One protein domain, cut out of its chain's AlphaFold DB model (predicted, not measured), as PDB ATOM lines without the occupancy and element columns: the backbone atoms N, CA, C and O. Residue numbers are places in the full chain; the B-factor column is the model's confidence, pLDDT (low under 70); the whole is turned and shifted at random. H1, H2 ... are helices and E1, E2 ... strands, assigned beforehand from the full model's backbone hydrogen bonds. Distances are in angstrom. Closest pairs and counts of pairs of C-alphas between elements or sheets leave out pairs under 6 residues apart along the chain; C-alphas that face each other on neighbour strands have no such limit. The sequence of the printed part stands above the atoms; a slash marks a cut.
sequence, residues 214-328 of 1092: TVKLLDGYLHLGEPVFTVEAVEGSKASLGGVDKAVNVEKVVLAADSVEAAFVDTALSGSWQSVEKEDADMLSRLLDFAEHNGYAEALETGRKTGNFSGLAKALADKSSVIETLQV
ATOM      1  N   THR A 214      21.640  19.513  -7.168       76.56
ATOM      2  CA  THR A 214      22.879  18.801  -6.818       76.56
ATOM      3  C   THR A 214      23.861  19.736  -6.127       76.56
ATOM      4  O   THR A 214      24.082  20.868  -6.556       76.56
ATOM      5  N   VAL A 215      24.449  19.284  -5.024       78.94
ATOM      6  CA  VAL A 215      25.276  20.103  -4.144       78.94
ATOM      7  C   VAL A 215      26.432  19.313  -3.528       78.94
ATOM      8  O   VAL A 215      26.315  18.123  -3.281       78.94
ATOM      9  N   LYS A 216      27.548  19.973  -3.223       80.12
ATOM     10  CA  LYS A 216      28.650  19.443  -2.408       80.12
ATOM     11  C   LYS A 216      28.645  20.083  -1.025       80.12
ATOM     12  O   LYS A 216      28.185  21.212  -0.852       80.12
ATOM     13  N   LEU A 217      29.160  19.356  -0.042       79.50
ATOM     14  CA  LEU A 217      29.276  19.815   1.340       79.50
ATOM     15  C   LEU A 217      30.669  20.379   1.621       79.50
ATOM     16  O   LEU A 217      31.673  19.789   1.231       79.50
ATOM     17  N   LEU A 218      30.717  21.496   2.341       64.12
ATOM     18  CA  LEU A 218      31.931  22.064   2.908       64.12
ATOM     19  C   LEU A 218      32.225  21.397   4.256       64.12
ATOM     20  O   LEU A 218      31.348  21.313   5.124       64.12
ATOM     21  N   ASP A 219      33.458  20.927   4.436       67.69
ATOM     22  CA  ASP A 219      33.900  20.319   5.690       67.69
ATOM     23  C   ASP A 219      34.076  21.360   6.823       67.69
ATOM     24  O   ASP A 219      33.790  22.552   6.680       67.69
ATOM     25  N   GLY A 220      34.527  20.914   8.000       58.25
ATOM     26  CA  GLY A 220      34.776  21.799   9.149       58.25
ATOM     27  C   GLY A 220      35.848  22.872   8.911       58.25
ATOM     28  O   GLY A 220      35.903  23.838   9.670       58.25
ATOM     29  N   TYR A 221      36.656  22.719   7.860       51.34
ATOM     30  CA  TYR A 221      37.719  23.625   7.433       51.34
ATOM     31  C   TYR A 221      37.360  24.389   6.145       51.34
ATOM     32  O   TYR A 221      38.211  25.090   5.604       51.34
ATOM     33  N   LEU A 222      36.101  24.300   5.691       50.91
ATOM     34  CA  LEU A 222      35.575  24.922   4.471       50.91
ATOM     35  C   LEU A 222      36.199  24.395   3.165       50.91
ATOM     36  O   LEU A 222      36.187  25.092   2.151       50.91
ATOM     37  N   HIS A 223      36.712  23.164   3.151       52.78
ATOM     38  CA  HIS A 223      37.096  22.489   1.912       52.78
ATOM     39  C   HIS A 223      35.896  21.780   1.275       52.78
ATOM     40  O   HIS A 223      35.024  21.257   1.971       52.78
ATOM     41  N   LEU A 224      35.867  21.738  -0.059       52.25
ATOM     42  CA  LEU A 224      34.860  21.002  -0.826       52.25
ATOM     43  C   LEU A 224      35.048  19.493  -0.649       52.25
ATOM     44  O   LEU A 224      36.055  18.935  -1.075       52.25
ATOM     45  N   GLY A 225      34.053  18.837  -0.055       63.94
ATOM     46  CA  GLY A 225      33.977  17.383  -0.003       63.94
ATOM     47  C   GLY A 225      33.734  16.774  -1.387       63.94
ATOM     48  O   GLY A 225      33.045  17.353  -2.229       63.94
ATOM     49  N   GLU A 226      34.292  15.586  -1.614       64.25
ATOM     50  CA  GLU A 226      34.147  14.844  -2.871       64.25
ATOM     51  C   GLU A 226      32.713  14.363  -3.193       64.25
ATOM     52  O   GLU A 226      32.342  14.453  -4.369       64.25
ATOM     53  N   PRO A 227      31.871  13.897  -2.240       77.31
ATOM     54  CA  PRO A 227      30.537  13.406  -2.586       77.31
ATOM     55  C   PRO A 227      29.567  14.534  -2.976       77.31
ATOM     56  O   PRO A 227      29.482  15.569  -2.309       77.31
ATOM     57  N   VAL A 228      28.812  14.306  -4.059       78.12
ATOM     58  CA  VAL A 228      27.695  15.153  -4.506       78.12
ATOM     59  C   VAL A 228      26.395  14.597  -3.931       78.12
ATOM     60  O   VAL A 228      26.122  13.405  -4.035       78.12
ATOM     61  N   PHE A 229      25.588  15.472  -3.349       84.38
ATOM     62  CA  PHE A 229      24.306  15.169  -2.732       84.38
ATOM     63  C   PHE A 229      23.179  15.877  -3.474       84.38
ATOM     64  O   PHE A 229      23.387  16.936  -4.063       84.38
ATOM     65  N   THR A 230      21.967  15.343  -3.404       87.38
ATOM     66  CA  THR A 230      20.770  16.030  -3.905       87.38
ATOM     67  C   THR A 230      20.039  16.666  -2.731       87.38
ATOM     68  O   THR A 230      19.819  16.015  -1.711       87.38
ATOM     69  N   VAL A 231      19.678  17.943  -2.846       88.81
ATOM     70  CA  VAL A 231      18.869  18.634  -1.835       88.81
ATOM     71  C   VAL A 231      17.454  18.061  -1.871       88.81
ATOM     72  O   VAL A 231      16.775  18.191  -2.883       88.81
ATOM     73  N   GLU A 232      16.991  17.440  -0.793       90.00
ATOM     74  CA  GLU A 232      15.640  16.868  -0.712       90.00
ATOM     75  C   GLU A 232      14.618  17.897  -0.226       90.00
ATOM     76  O   GLU A 232      13.541  18.021  -0.803       90.00
ATOM     77  N   ALA A 233      14.965  18.685   0.792       88.69
ATOM     78  CA  ALA A 233      14.155  19.812   1.245       88.69
ATOM     79  C   ALA A 233      15.031  20.939   1.806       88.69
ATOM     80  O   ALA A 233      16.166  20.723   2.229       88.69
ATOM     81  N   VAL A 234      14.499  22.163   1.801       87.69
ATOM     82  CA  VAL A 234      15.130  23.333   2.425       87.69
ATOM     83  C   VAL A 234      14.125  23.966   3.376       87.69
ATOM     84  O   VAL A 234      13.111  24.508   2.945       87.69
ATOM     85  N   GLU A 235      14.416  23.895   4.671       84.50
ATOM     86  CA  GLU A 235      13.619  24.487   5.742       84.50
ATOM     87  C   GLU A 235      14.438  25.582   6.434       84.50
ATOM     88  O   GLU A 235      15.327  25.330   7.254       84.50
ATOM     89  N   GLY A 236      14.158  26.835   6.072       86.81
ATOM     90  CA  GLY A 236      14.882  27.994   6.592       86.81
ATOM     91  C   GLY A 236      16.370  27.954   6.226       86.81
ATOM     92  O   GLY A 236      16.727  27.935   5.051       86.81
ATOM     93  N   SER A 237      17.246  27.951   7.235       83.19
ATOM     94  CA  SER A 237      18.705  27.896   7.062       83.19
ATOM     95  C   SER A 237      19.267  26.474   6.993       83.19
ATOM     96  O   SER A 237      20.486  26.303   6.980       83.19
ATOM     97  N   LYS A 238      18.421  25.437   6.950       86.62
ATOM     98  CA  LYS A 238      18.856  24.038   6.875       86.62
ATOM     99  C   LYS A 238      18.332  23.355   5.613       86.62
ATOM    100  O   LYS A 238      17.181  23.533   5.236       86.62
ATOM    101  N   ALA A 239      19.183  22.556   4.982       87.38
ATOM    102  CA  ALA A 239      18.862  21.699   3.852       87.38
ATOM    103  C   ALA A 239      19.032  20.230   4.255       87.38
ATOM    104  O   ALA A 239      20.082  19.842   4.776       87.38
ATOM    105  N   SER A 240      18.017  19.407   4.016       90.00
ATOM    106  CA  SER A 240      18.145  17.950   4.037       90.00
ATOM    107  C   SER A 240      18.750  17.488   2.716       90.00
ATOM    108  O   SER A 240      18.351  17.938   1.641       90.00
ATOM    109  N   LEU A 241      19.754  16.620   2.808       90.50
ATOM    110  CA  LEU A 241      20.498  16.095   1.669       90.50
ATOM    111  C   LEU A 241      20.268  14.585   1.591       90.50
ATOM    112  O   LEU A 241      20.389  13.904   2.609       90.50
ATOM    113  N   GLY A 242      19.970  14.066   0.402       86.75
ATOM    114  CA  GLY A 242      19.728  12.638   0.208       86.75
ATOM    115  C   GLY A 242      20.932  11.798   0.634       86.75
ATOM    116  O   GLY A 242      22.062  12.059   0.216       86.75
ATOM    117  N   GLY A 243      20.697  10.814   1.506       83.19
ATOM    118  CA  GLY A 243      21.741   9.962   2.091       83.19
ATOM    119  C   GLY A 243      22.462  10.548   3.314       83.19
ATOM    120  O   GLY A 243      23.386   9.914   3.823       83.19
ATOM    121  N   VAL A 244      22.060  11.726   3.807       85.56
ATOM    122  CA  VAL A 244      22.584  12.323   5.045       85.56
ATOM    123  C   VAL A 244      21.447  12.499   6.051       85.56
ATOM    124  O   VAL A 244      20.629  13.405   5.924       85.56
ATOM    125  N   ASP A 245      21.446  11.691   7.115       78.06
ATOM    126  CA  ASP A 245      20.384  11.672   8.144       78.06
ATOM    127  C   ASP A 245      20.228  12.991   8.934       78.06
ATOM    128  O   ASP A 245      19.312  13.147   9.743       78.06
ATOM    129  N   LYS A 246      21.136  13.956   8.751       82.56
ATOM    130  CA  LYS A 246      21.142  15.241   9.462       82.56
ATOM    131  C   LYS A 246      21.009  16.402   8.487       82.56
ATOM    132  O   LYS A 246      21.834  16.564   7.593       82.56
ATOM    133  N   ALA A 247      20.029  17.269   8.738       84.06
ATOM    134  CA  ALA A 247      19.876  18.521   8.010       84.06
ATOM    135  C   ALA A 247      21.120  19.408   8.191       84.06
ATOM    136  O   ALA A 247      21.559  19.670   9.318       84.06
ATOM    137  N   VAL A 248      21.685  19.875   7.081       84.69
ATOM    138  CA  VAL A 248      22.927  20.645   7.050       84.69
ATOM    139  C   VAL A 248      22.626  22.120   6.839       84.69
ATOM    140  O   VAL A 248      21.694  22.469   6.125       84.69
ATOM    141  N   ASN A 249      23.398  23.010   7.467       82.62
ATOM    142  CA  ASN A 249      23.235  24.445   7.239       82.62
ATOM    143  C   ASN A 249      23.459  24.754   5.747       82.62
ATOM    144  O   ASN A 249      24.479  24.356   5.179       82.62
ATOM    145  N   VAL A 250      22.512  25.466   5.136       77.44
ATOM    146  CA  VAL A 250      22.560  25.909   3.739       77.44
ATOM    147  C   VAL A 250      23.880  26.635   3.458       77.44
ATOM    148  O   VAL A 250      24.484  26.423   2.421       77.44
ATOM    149  N   GLU A 251      24.447  27.389   4.389       70.12
ATOM    150  CA  GLU A 251      25.736  28.071   4.181       70.12
ATOM    151  C   GLU A 251      26.919  27.120   3.917       70.12
ATOM    152  O   GLU A 251      27.890  27.510   3.277       70.12
ATOM    153  N   LYS A 252      26.832  25.856   4.356       74.69
ATOM    154  CA  LYS A 252      27.881  24.834   4.177       74.69
ATOM    155  C   LYS A 252      27.709  23.973   2.935       74.69
ATOM    156  O   LYS A 252      28.413  22.987   2.758       74.69
ATOM    157  N   VAL A 253      26.739  24.290   2.103       70.00
ATOM    158  CA  VAL A 253      26.410  23.514   0.912       70.00
ATOM    159  C   VAL A 253      26.773  24.382  -0.312       70.00
ATOM    160  O   VAL A 253      26.685  25.604  -0.232       70.00
ATOM    161  N   VAL A 254      27.239  23.811  -1.421       70.25
ATOM    162  CA  VAL A 254      27.629  24.534  -2.657       70.25
ATOM    163  C   VAL A 254      27.008  23.813  -3.846       70.25
ATOM    164  O   VAL A 254      27.015  22.590  -3.849       70.25
ATOM    165  N   LEU A 255      26.453  24.517  -4.837       67.56
ATOM    166  CA  LEU A 255      25.882  23.862  -6.023       67.56
ATOM    167  C   LEU A 255      26.981  23.113  -6.788       67.56
ATOM    168  O   LEU A 255      28.035  23.678  -7.064       67.56
ATOM    169  N   ALA A 256      26.742  21.840  -7.092       66.81
ATOM    170  CA  ALA A 256      27.631  21.036  -7.919       66.81
ATOM    171  C   ALA A 256      27.192  21.185  -9.379       66.81
ATOM    172  O   ALA A 256      26.020  20.934  -9.669       66.81
ATOM    173  N   ALA A 257      28.108  21.598 -10.261       58.69
ATOM    174  CA  ALA A 257      27.832  21.717 -11.691       58.69
ATOM    175  C   ALA A 257      27.392  20.368 -12.289       58.69
ATOM    176  O   ALA A 257      27.850  19.307 -11.851       58.69
ATOM    177  N   ASP A 258      26.503  20.415 -13.286       64.12
ATOM    178  CA  ASP A 258      26.118  19.236 -14.062       64.12
ATOM    179  C   ASP A 258      27.370  18.673 -14.752       64.12
ATOM    180  O   ASP A 258      28.151  19.412 -15.359       64.12
ATOM    181  N   SER A 259      27.602  17.363 -14.643       63.56
ATOM    182  CA  SER A 259      28.779  16.730 -15.239       63.56
ATOM    183  C   SER A 259      28.797  16.878 -16.762       63.56
ATOM    184  O   SER A 259      29.880  16.951 -17.344       63.56
ATOM    185  N   VAL A 260      27.625  16.982 -17.400       68.75
ATOM    186  CA  VAL A 260      27.504  17.236 -18.842       68.75
ATOM    187  C   VAL A 260      27.922  18.667 -19.176       68.75
ATOM    188  O   VAL A 260      28.633  18.870 -20.156       68.75
ATOM    189  N   GLU A 261      27.570  19.650 -18.343       71.06
ATOM    190  CA  GLU A 261      27.994  21.047 -18.510       71.06
ATOM    191  C   GLU A 261      29.509  21.199 -18.315       71.06
ATOM    192  O   GLU A 261      30.184  21.820 -19.137       71.06
ATOM    193  N   ALA A 262      30.070  20.573 -17.277       62.28
ATOM    194  CA  ALA A 262      31.509  20.599 -17.025       62.28
ATOM    195  C   ALA A 262      32.297  19.938 -18.169       62.28
ATOM    196  O   ALA A 262      33.267  20.512 -18.667       62.28
ATOM    197  N   ALA A 263      31.843  18.770 -18.639       66.12
ATOM    198  CA  ALA A 263      32.437  18.090 -19.787       66.12
ATOM    199  C   ALA A 263      32.289  18.910 -21.080       66.12
ATOM    200  O   ALA A 263      33.215  18.948 -21.890       66.12
ATOM    201  N   PHE A 264      31.165  19.609 -21.267       73.25
ATOM    202  CA  PHE A 264      30.942  20.495 -22.410       73.25
ATOM    203  C   PHE A 264      31.955  21.636 -22.444       73.25
ATOM    204  O   PHE A 264      32.584  21.884 -23.474       73.25
ATOM    205  N   VAL A 265      32.134  22.312 -21.309       60.94
ATOM    206  CA  VAL A 265      33.067  23.433 -21.173       60.94
ATOM    207  C   VAL A 265      34.507  22.960 -21.347       60.94
ATOM    208  O   VAL A 265      35.260  23.587 -22.090       60.94
ATOM    209  N   ASP A 266      34.891  21.836 -20.742       63.03
ATOM    210  CA  ASP A 266      36.252  21.310 -20.867       63.03
ATOM    211  C   ASP A 266      36.569  20.876 -22.306       63.03
ATOM    212  O   ASP A 266      37.608  21.240 -22.865       63.03
ATOM    213  N   THR A 267      35.630  20.199 -22.973       67.94
ATOM    214  CA  THR A 267      35.772  19.812 -24.388       67.94
ATOM    215  C   THR A 267      35.854  21.047 -25.295       67.94
ATOM    216  O   THR A 267      36.667  21.091 -26.225       67.94
ATOM    217  N   ALA A 268      35.075  22.095 -24.995       64.75
ATOM    218  CA  ALA A 268      35.103  23.369 -25.714       64.75
ATOM    219  C   ALA A 268      36.436  24.115 -25.557       64.75
ATOM    220  O   ALA A 268      36.963  24.624 -26.546       64.75
ATOM    221  N   LEU A 269      36.982  24.170 -24.339       53.94
ATOM    222  CA  LEU A 269      38.218  24.894 -24.025       53.94
ATOM    223  C   LEU A 269      39.472  24.155 -24.498       53.94
ATOM    224  O   LEU A 269      40.414  24.784 -24.976       53.94
ATOM    225  N   SER A 270      39.484  22.826 -24.396       62.66
ATOM    226  CA  SER A 270      40.608  21.993 -24.839       62.66
ATOM    227  C   SER A 270      40.623  21.746 -26.352       62.66
ATOM    228  O   SER A 270      41.636  21.306 -26.894       62.66
ATOM    229  N   GLY A 271      39.510  22.012 -27.048       65.62
ATOM    230  CA  GLY A 271      39.357  21.716 -28.474       65.62
ATOM    231  C   GLY A 271      39.328  20.214 -28.785       65.62
ATOM    232  O   GLY A 271      39.561  19.817 -29.926       65.62
ATOM    233  N   SER A 272      39.040  19.368 -27.790       76.81
ATOM    234  CA  SER A 272      39.145  17.902 -27.859       76.81
ATOM    235  C   SER A 272      37.932  17.199 -28.491       76.81
ATOM    236  O   SER A 272      37.820  15.975 -28.425       76.81
ATOM    237  N   TRP A 273      37.060  17.934 -29.188       80.69
ATOM    238  CA  TRP A 273      35.833  17.421 -29.818       80.69
ATOM    239  C   TRP A 273      36.041  16.189 -30.706       80.69
ATOM    240  O   TRP A 273      35.222  15.277 -30.686       80.69
ATOM    241  N   GLN A 274      37.147  16.129 -31.457       79.62
ATOM    242  CA  GLN A 274      37.461  14.974 -32.310       79.62
ATOM    243  C   GLN A 274      37.850  13.719 -31.514       79.62
ATOM    244  O   GLN A 274      37.715  12.615 -32.038       79.62
ATOM    245  N   SER A 275      38.371  13.885 -30.292       82.38
ATOM    246  CA  SER A 275      38.691  12.777 -29.383       82.38
ATOM    247  C   SER A 275      37.403  12.205 -28.815       82.38
ATOM    248  O   SER A 275      37.129  11.027 -29.005       82.38
ATOM    249  N   VAL A 276      36.555  13.075 -28.252       82.50
ATOM    250  CA  VAL A 276      35.250  12.689 -27.694       82.50
ATOM    251  C   VAL A 276      34.380  12.017 -28.761       82.50
ATOM    252  O   VAL A 276      33.791  10.977 -28.501       82.50
ATOM    253  N   GLU A 277      34.382  12.519 -29.998       85.06
ATOM    254  CA  GLU A 277      33.627  11.914 -31.104       85.06
ATOM    255  C   GLU A 277      34.100  10.508 -31.505       85.06
ATOM    256  O   GLU A 277      33.298   9.703 -31.977       85.06
ATOM    257  N   LYS A 278      35.386  10.190 -31.322       85.50
ATOM    258  CA  LYS A 278      35.939   8.866 -31.650       85.50
ATOM    259  C   LYS A 278      35.880   7.888 -30.484       85.50
ATOM    260  O   LYS A 278      35.782   6.687 -30.719       85.50
ATOM    261  N   GLU A 279      36.020   8.395 -29.266       87.12
ATOM    262  CA  GLU A 279      36.221   7.593 -28.060       87.12
ATOM    263  C   GLU A 279      34.914   7.357 -27.297       87.12
ATOM    264  O   GLU A 279      34.750   6.280 -26.728       87.12
ATOM    265  N   ASP A 280      33.975   8.312 -27.318       85.69
ATOM    266  CA  ASP A 280      32.737   8.247 -26.536       85.69
ATOM    267  C   ASP A 280      31.558   8.944 -27.251       85.69
ATOM    268  O   ASP A 280      31.221  10.111 -27.017       85.69
ATOM    269  N   ALA A 281      30.922   8.200 -28.162       86.06
ATOM    270  CA  ALA A 281      29.797   8.687 -28.961       86.06
ATOM    271  C   ALA A 281      28.556   9.042 -28.115       86.06
ATOM    272  O   ALA A 281      27.809   9.953 -28.481       86.06
ATOM    273  N   ASP A 282      28.359   8.372 -26.974       84.06
ATOM    274  CA  ASP A 282      27.246   8.641 -26.058       84.06
ATOM    275  C   ASP A 282      27.457   9.966 -25.317       84.06
ATOM    276  O   ASP A 282      26.532  10.779 -25.215       84.06
ATOM    277  N   MET A 283      28.681  10.225 -24.840       85.06
ATOM    278  CA  MET A 283      29.032  11.516 -24.249       85.06
ATOM    279  C   MET A 283      28.888  12.634 -25.282       85.06
ATOM    280  O   MET A 283      28.277  13.658 -24.977       85.06
ATOM    281  N   LEU A 284      29.349  12.430 -26.523       86.31
ATOM    282  CA  LEU A 284      29.162  13.407 -27.599       86.31
ATOM    283  C   LEU A 284      27.677  13.729 -27.829       86.31
ATOM    284  O   LEU A 284      27.339  14.905 -27.942       86.31
ATOM    285  N   SER A 285      26.794  12.724 -27.870       88.00
ATOM    286  CA  SER A 285      25.349  12.950 -28.032       88.00
ATOM    287  C   SER A 285      24.800  13.839 -26.917       88.00
ATOM    288  O   SER A 285      24.130  14.827 -27.197       88.00
ATOM    289  N   ARG A 286      25.166  13.566 -25.658       85.44
ATOM    290  CA  ARG A 286      24.737  14.380 -24.508       85.44
ATOM    291  C   ARG A 286      25.281  15.805 -24.560       85.44
ATOM    292  O   ARG A 286      24.576  16.737 -24.186       85.44
ATOM    293  N   LEU A 287      26.515  15.992 -25.034       83.88
ATOM    294  CA  LEU A 287      27.105  17.319 -25.234       83.88
ATOM    295  C   LEU A 287      26.389  18.102 -26.345       83.88
ATOM    296  O   LEU A 287      26.232  19.316 -26.228       83.88
ATOM    297  N   LEU A 288      25.946  17.428 -27.410       87.62
ATOM    298  CA  LEU A 288      25.172  18.046 -28.490       87.62
ATOM    299  C   LEU A 288      23.757  18.406 -28.031       87.62
ATOM    300  O   LEU A 288      23.337  19.538 -28.254       87.62
ATOM    301  N   ASP A 289      23.085  17.513 -27.305       86.69
ATOM    302  CA  ASP A 289      21.771  17.779 -26.712       86.69
ATOM    303  C   ASP A 289      21.839  18.949 -25.719       86.69
ATOM    304  O   ASP A 289      20.967  19.821 -25.711       86.69
ATOM    305  N   PHE A 290      22.909  19.005 -24.915       83.50
ATOM    306  CA  PHE A 290      23.197  20.121 -24.017       83.50
ATOM    307  C   PHE A 290      23.442  21.422 -24.793       83.50
ATOM    308  O   PHE A 290      22.913  22.472 -24.418       83.50
ATOM    309  N   ALA A 291      24.202  21.377 -25.890       84.00
ATOM    310  CA  ALA A 291      24.424  22.539 -26.747       84.00
ATOM    311  C   ALA A 291      23.127  23.037 -27.390       84.00
ATOM    312  O   ALA A 291      22.926  24.243 -27.499       84.00
ATOM    313  N   GLU A 292      22.252  22.135 -27.822       86.69
ATOM    314  CA  GLU A 292      20.969  22.475 -28.430       86.69
ATOM    315  C   GLU A 292      20.023  23.104 -27.406       86.69
ATOM    316  O   GLU A 292      19.542  24.218 -27.624       86.69
ATOM    317  N   HIS A 293      19.873  22.476 -26.236       79.81
ATOM    318  CA  HIS A 293      19.043  22.996 -25.146       79.81
ATOM    319  C   HIS A 293      19.492  24.377 -24.654       79.81
ATOM    320  O   HIS A 293      18.650  25.203 -24.301       79.81
ATOM    321  N   ASN A 294      20.798  24.656 -24.651       73.62
ATOM    322  CA  ASN A 294      21.348  25.928 -24.168       73.62
ATOM    323  C   ASN A 294      21.625  26.951 -25.291       73.62
ATOM    324  O   ASN A 294      22.159  28.038 -25.046       73.62
ATOM    325  N   GLY A 295      21.242  26.645 -26.537       82.69
ATOM    326  CA  GLY A 295      21.379  27.554 -27.677       82.69
ATOM    327  C   GLY A 295      22.830  27.828 -28.094       82.69
ATOM    328  O   GLY A 295      23.156  28.955 -28.481       82.69
ATOM    329  N   TYR A 296      23.693  26.816 -27.982       84.88
ATOM    330  CA  TYR A 296      25.082  26.767 -28.450       84.88
ATOM    331  C   TYR A 296      25.270  25.925 -29.722       84.88
ATOM    332  O   TYR A 296      26.350  25.974 -30.314       84.88
ATOM    333  N   ALA A 297      24.250  25.169 -30.151       87.25
ATOM    334  CA  ALA A 297      24.345  24.206 -31.253       87.25
ATOM    335  C   ALA A 297      24.937  24.796 -32.543       87.25
ATOM    336  O   ALA A 297      25.881  24.233 -33.091       87.25
ATOM    337  N   GLU A 298      24.476  25.968 -32.987       85.88
ATOM    338  CA  GLU A 298      24.962  26.596 -34.226       85.88
ATOM    339  C   GLU A 298      26.446  27.002 -34.140       85.88
ATOM    340  O   GLU A 298      27.228  26.774 -35.070       85.88
ATOM    341  N   ALA A 299      26.866  27.561 -33.000       82.62
ATOM    342  CA  ALA A 299      28.252  27.965 -32.766       82.62
ATOM    343  C   ALA A 299      29.184  26.749 -32.648       82.62
ATOM    344  O   ALA A 299      30.303  26.765 -33.168       82.62
ATOM    345  N   LEU A 300      28.706  25.679 -32.009       83.25
ATOM    346  CA  LEU A 300      29.412  24.410 -31.910       83.25
ATOM    347  C   LEU A 300      29.544  23.737 -33.280       83.25
ATOM    348  O   LEU A 300      30.640  23.322 -33.646       83.25
ATOM    349  N   GLU A 301      28.471  23.663 -34.064       85.12
ATOM    350  CA  GLU A 301      28.482  23.020 -35.379       85.12
ATOM    351  C   GLU A 301      29.348  23.793 -36.381       85.12
ATOM    352  O   GLU A 301      30.105  23.196 -37.151       85.12
ATOM    353  N   THR A 302      29.335  25.127 -36.308       82.38
ATOM    354  CA  THR A 302      30.265  25.983 -37.057       82.38
ATOM    355  C   THR A 302      31.713  25.703 -36.654       82.38
ATOM    356  O   THR A 302      32.571  25.532 -37.524       82.38
ATOM    357  N   GLY A 303      31.993  25.583 -35.351       79.12
ATOM    358  CA  GLY A 303      33.317  25.221 -34.844       79.12
ATOM    359  C   GLY A 303      33.771  23.834 -35.297       79.12
ATOM    360  O   GLY A 303      34.907  23.681 -35.737       79.12
ATOM    361  N   ARG A 304      32.873  22.842 -35.312       78.06
ATOM    362  CA  ARG A 304      33.165  21.482 -35.797       78.06
ATOM    363  C   ARG A 304      33.450  21.444 -37.298       78.06
ATOM    364  O   ARG A 304      34.402  20.788 -37.709       78.06
ATOM    365  N   LYS A 305      32.676  22.168 -38.117       80.69
ATOM    366  CA  LYS A 305      32.866  22.224 -39.582       80.69
ATOM    367  C   LYS A 305      34.130  22.982 -39.988       80.69
ATOM    368  O   LYS A 305      34.767  22.621 -40.973       80.69
ATOM    369  N   THR A 306      34.483  24.038 -39.257       77.62
ATOM    370  CA  THR A 306      35.597  24.937 -39.614       77.62
ATOM    371  C   THR A 306      36.887  24.667 -38.840       77.62
ATOM    372  O   THR A 306      37.937  25.188 -39.206       77.62
ATOM    373  N   GLY A 307      36.822  23.889 -37.757       71.19
ATOM    374  CA  GLY A 307      37.906  23.729 -36.785       71.19
ATOM    375  C   GLY A 307      38.127  24.951 -35.882       71.19
ATOM    376  O   GLY A 307      39.070  24.948 -35.095       71.19
ATOM    377  N   ASN A 308      37.298  25.999 -35.978       72.25
ATOM    378  CA  ASN A 308      37.456  27.245 -35.226       72.25
ATOM    379  C   ASN A 308      36.339  27.436 -34.185       72.25
ATOM    380  O   ASN A 308      35.247  27.905 -34.499       72.25
ATOM    381  N   PHE A 309      36.641  27.139 -32.920       71.94
ATOM    382  CA  PHE A 309      35.685  27.192 -31.804       71.94
ATOM    383  C   PHE A 309      35.572  28.565 -31.116       71.94
ATOM    384  O   PHE A 309      34.877  28.694 -30.110       71.94
ATOM    385  N   SER A 310      36.199  29.620 -31.650       66.50
ATOM    386  CA  SER A 310      36.136  30.967 -31.054       66.50
ATOM    387  C   SER A 310      34.707  31.525 -30.952       66.50
ATOM    388  O   SER A 310      34.378  32.203 -29.978       66.50
ATOM    389  N   GLY A 311      33.831  31.187 -31.907       71.62
ATOM    390  CA  GLY A 311      32.407  31.533 -31.853       71.62
ATOM    391  C   GLY A 311      31.666  30.848 -30.700       71.62
ATOM    392  O   GLY A 311      30.849  31.484 -30.036       71.62
ATOM    393  N   LEU A 312      32.002  29.587 -30.405       72.44
ATOM    394  CA  LEU A 312      31.446  28.838 -29.276       72.44
ATOM    395  C   LEU A 312      31.953  29.382 -27.935       72.44
ATOM    396  O   LEU A 312      31.161  29.575 -27.020       72.44
ATOM    397  N   ALA A 313      33.247  29.698 -27.835       60.06
ATOM    398  CA  ALA A 313      33.830  30.297 -26.633       60.06
ATOM    399  C   ALA A 313      33.201  31.662 -26.304       60.06
ATOM    400  O   ALA A 313      32.942  31.964 -25.141       60.06
ATOM    401  N   LYS A 314      32.896  32.466 -27.331       65.12
ATOM    402  CA  LYS A 314      32.171  33.729 -27.167       65.12
ATOM    403  C   LYS A 314      30.723  33.503 -26.724       65.12
ATOM    404  O   LYS A 314      30.278  34.144 -25.781       65.12
ATOM    405  N   ALA A 315      30.021  32.548 -27.334       65.31
ATOM    406  CA  ALA A 315      28.657  32.201 -26.936       65.31
ATOM    407  C   ALA A 315      28.581  31.691 -25.482       65.31
ATOM    408  O   ALA A 315      27.662  32.062 -24.757       65.31
ATOM    409  N   LEU A 316      29.567  30.901 -25.042       61.31
ATOM    410  CA  LEU A 316      29.709  30.461 -23.652       61.31
ATOM    411  C   LEU A 316      30.024  31.629 -22.710       61.31
ATOM    412  O   LEU A 316      29.443  31.704 -21.635       61.31
ATOM    413  N   ALA A 317      30.893  32.563 -23.102       56.56
ATOM    414  CA  ALA A 317      31.196  33.748 -22.294       56.56
ATOM    415  C   ALA A 317      29.974  34.660 -22.093       56.56
ATOM    416  O   ALA A 317      29.835  35.264 -21.031       56.56
ATOM    417  N   ASP A 318      29.092  34.721 -23.091       55.03
ATOM    418  CA  ASP A 318      27.892  35.557 -23.067       55.03
ATOM    419  C   ASP A 318      26.716  34.903 -22.305       55.03
ATOM    420  O   ASP A 318      25.793  35.611 -21.902       55.03
ATOM    421  N   LYS A 319      26.724  33.573 -22.095       54.56
ATOM    422  CA  LYS A 319      25.569  32.824 -21.548       54.56
ATOM    423  C   LYS A 319      25.861  31.870 -20.375       54.56
ATOM    424  O   LYS A 319      24.924  31.493 -19.678       54.56
ATOM    425  N   SER A 320      27.111  31.475 -20.121       50.47
ATOM    426  CA  SER A 320      27.466  30.569 -19.015       50.47
ATOM    427  C   SER A 320      27.545  31.337 -17.698       50.47
ATOM    428  O   SER A 320      28.314  32.290 -17.539       50.47
ATOM    429  N   SER A 321      26.726  30.929 -16.730       47.12
ATOM    430  CA  SER A 321      26.689  31.563 -15.422       47.12
ATOM    431  C   SER A 321      27.981  31.263 -14.654       47.12
ATOM    432  O   SER A 321      28.254  30.129 -14.271       47.12
ATOM    433  N   VAL A 322      28.762  32.316 -14.405       44.69
ATOM    434  CA  VAL A 322      30.050  32.401 -13.680       44.69
ATOM    435  C   VAL A 322      29.908  32.041 -12.182       44.69
ATOM    436  O   VAL A 322      30.591  32.577 -11.318       44.69
ATOM    437  N   ILE A 323      28.972  31.164 -11.832       44.59
ATOM    438  CA  ILE A 323      28.493  30.945 -10.468       44.59
ATOM    439  C   ILE A 323      29.452  30.051  -9.683       44.59
ATOM    440  O   ILE A 323      29.765  30.381  -8.543       44.59
ATOM    441  N   GLU A 324      29.980  28.978 -10.276       43.09
ATOM    442  CA  GLU A 324      30.857  28.043  -9.555       43.09
ATOM    443  C   GLU A 324      32.178  28.718  -9.148       43.09
ATOM    444  O   GLU A 324      32.594  28.653  -7.993       43.09
ATOM    445  N   THR A 325      32.792  29.492 -10.052       42.50
ATOM    446  CA  THR A 325      34.025  30.235  -9.741       42.50
ATOM    447  C   THR A 325      33.794  31.336  -8.698       42.50
ATOM    448  O   THR A 325      34.647  31.543  -7.838       42.50
ATOM    449  N   LEU A 326      32.648  32.029  -8.725       37.97
ATOM    450  CA  LEU A 326      32.334  33.086  -7.755       37.97
ATOM    451  C   LEU A 326      31.933  32.533  -6.379       37.97
ATOM    452  O   LEU A 326      32.319  33.106  -5.362       37.97
ATOM    453  N   GLN A 327      31.209  31.412  -6.320       39.28
ATOM    454  CA  GLN A 327      30.798  30.789  -5.056       39.28
ATOM    455  C   GLN A 327      31.978  30.160  -4.306       39.28
ATOM    456  O   GLN A 327      32.063  30.302  -3.087       39.28
ATOM    457  N   VAL A 328      32.928  29.546  -5.020       39.81
ATOM    458  CA  VAL A 328      34.167  29.005  -4.430       39.81
ATOM    459  C   VAL A 328      35.055  30.121  -3.865       39.81
ATOM    460  O   VAL A 328      35.618  29.977  -2.782       39.81
TER     461      VAL A 328
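What this domain is: This is residues 214 to 328 of the 1092 residues of an uncharacterized protein of Eimeria necatrix (UniProt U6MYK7). This model has two lobes, one at each end of a long axis: a small, strongly twisted sheet of the five strands E1 to E5, folded over where E2 bends, and a lobe of the five helices H1 to H5. Residues 256 to 258 run from the first lobe to the second, and after H5 the last stretch folds back so that the short helix H6 grazes the sheet. In the helical lobe H1 crosses H3 about perpendicularly, and H4 and H5 make a helical hairpin. The printed part has 115 residues, with five named strands followed by six named helices; the sheet's order is E4 E3 E2 E1 E5, antiparallel throughout, and the class is mixed, helices and strands. The whole is loose, with a radius of gyration of the C-alphas of 17.3 A, and its elongated outline spans 51 by 28 by 25 A.

Where its parts are: Find C-alpha 214 at (22.879, 18.801, -6.818); there strand E1 begins, residues 214 to 218, 13.7 A long. E2, residues 224 to 235, is the longest strand, 22.5 A from first to last C-alpha, and bends by 100 degrees at residue 227. Next come E3, residues 238 to 241, 9.6 A, E4, residues 244 to 249, 12.3 A, and E5, residues 253 to 255, 7.0 A. From C-alpha 259 at (28.779, 16.730, -15.239) helix H1 runs to residue 270, 16.1 A. H2 is residues 273 to 279, 10.0 A, and H3, residues 281 to 293, is the longest helix, 18.3 A. H4, residues 297 to 306, measures 14.0 A, and H5, residues 310 to 319, 14.3 A. H6, residues 323 to 328, 8.5 A, ends at C-alpha 328, (34.167, 29.005, -4.430).

How they stand to each other: Begin with the sheet, where E1 to E4 are a meander, each strand the antiparallel neighbour of the one before. The hairpin E1 and E2 has N 229 and O 215 at 2.7 A, within hydrogen-bond range. E2 is staggered: it pairs with E1 over residues 224 to 230 and with E3 over residues 231 to 235, where N 232 and O 240 are 2.8 A apart. The hairpin E3 and E4 shows N 248 and O 239 at 2.8 A. Edge strand E5 is antiparallel to E1, with N 216 and O 254 at 2.7 A. H6 is on the sheet but only grazes it, and its closest C-alphas to E5 are those of Glu 324 and Leu 255, 7.4 A apart. Now look at the hub, H3, which touches H1, H2 and H4. With residues 286 to 290 alone it touches residues 260 to 264 of H1, about perpendicular at 85 degrees; the C-alphas of Leu 287 and Phe 264 are closest, 5.7 A apart. H2 and H3 only just touch, and only at the corner, with 3 pairs of C-alphas within 8 A; the closest are those of Glu 277 and Leu 284, 5.9 A apart. H3 and H4 also only just touch, with 3 such pairs, only at the corner; the C-alphas of Ala 291 and Ala 297 are closest, 4.8 A apart. The helical hairpin H4 and H5 touches at a shallow tilt of 16 degrees, opposite ways, with the C-alphas of Ala 299 and Leu 312 closest, 4.8 A apart. H1 and H5 touch only at their ends, and only just, with 3 pairs; the C-alphas of Ala 268 and Ala 313 are closest, 7.1 A apart. H1 to H5 are not on the sheet. In H1 to H6 every O i to N i+4 pair is within hydrogen-bond range.

The domain as a whole: Look for the two C-alphas farthest apart, those of Lys 246 and Thr 306, at 52.1 A. The printed part has no cut, and its links between named elements are tight. Mean pLDDT of the printed part is 73.1; 41 residues are under 70, among them residues 218 to 226, 255 to 260 and 313 to 328, and H6 has a mean of 41.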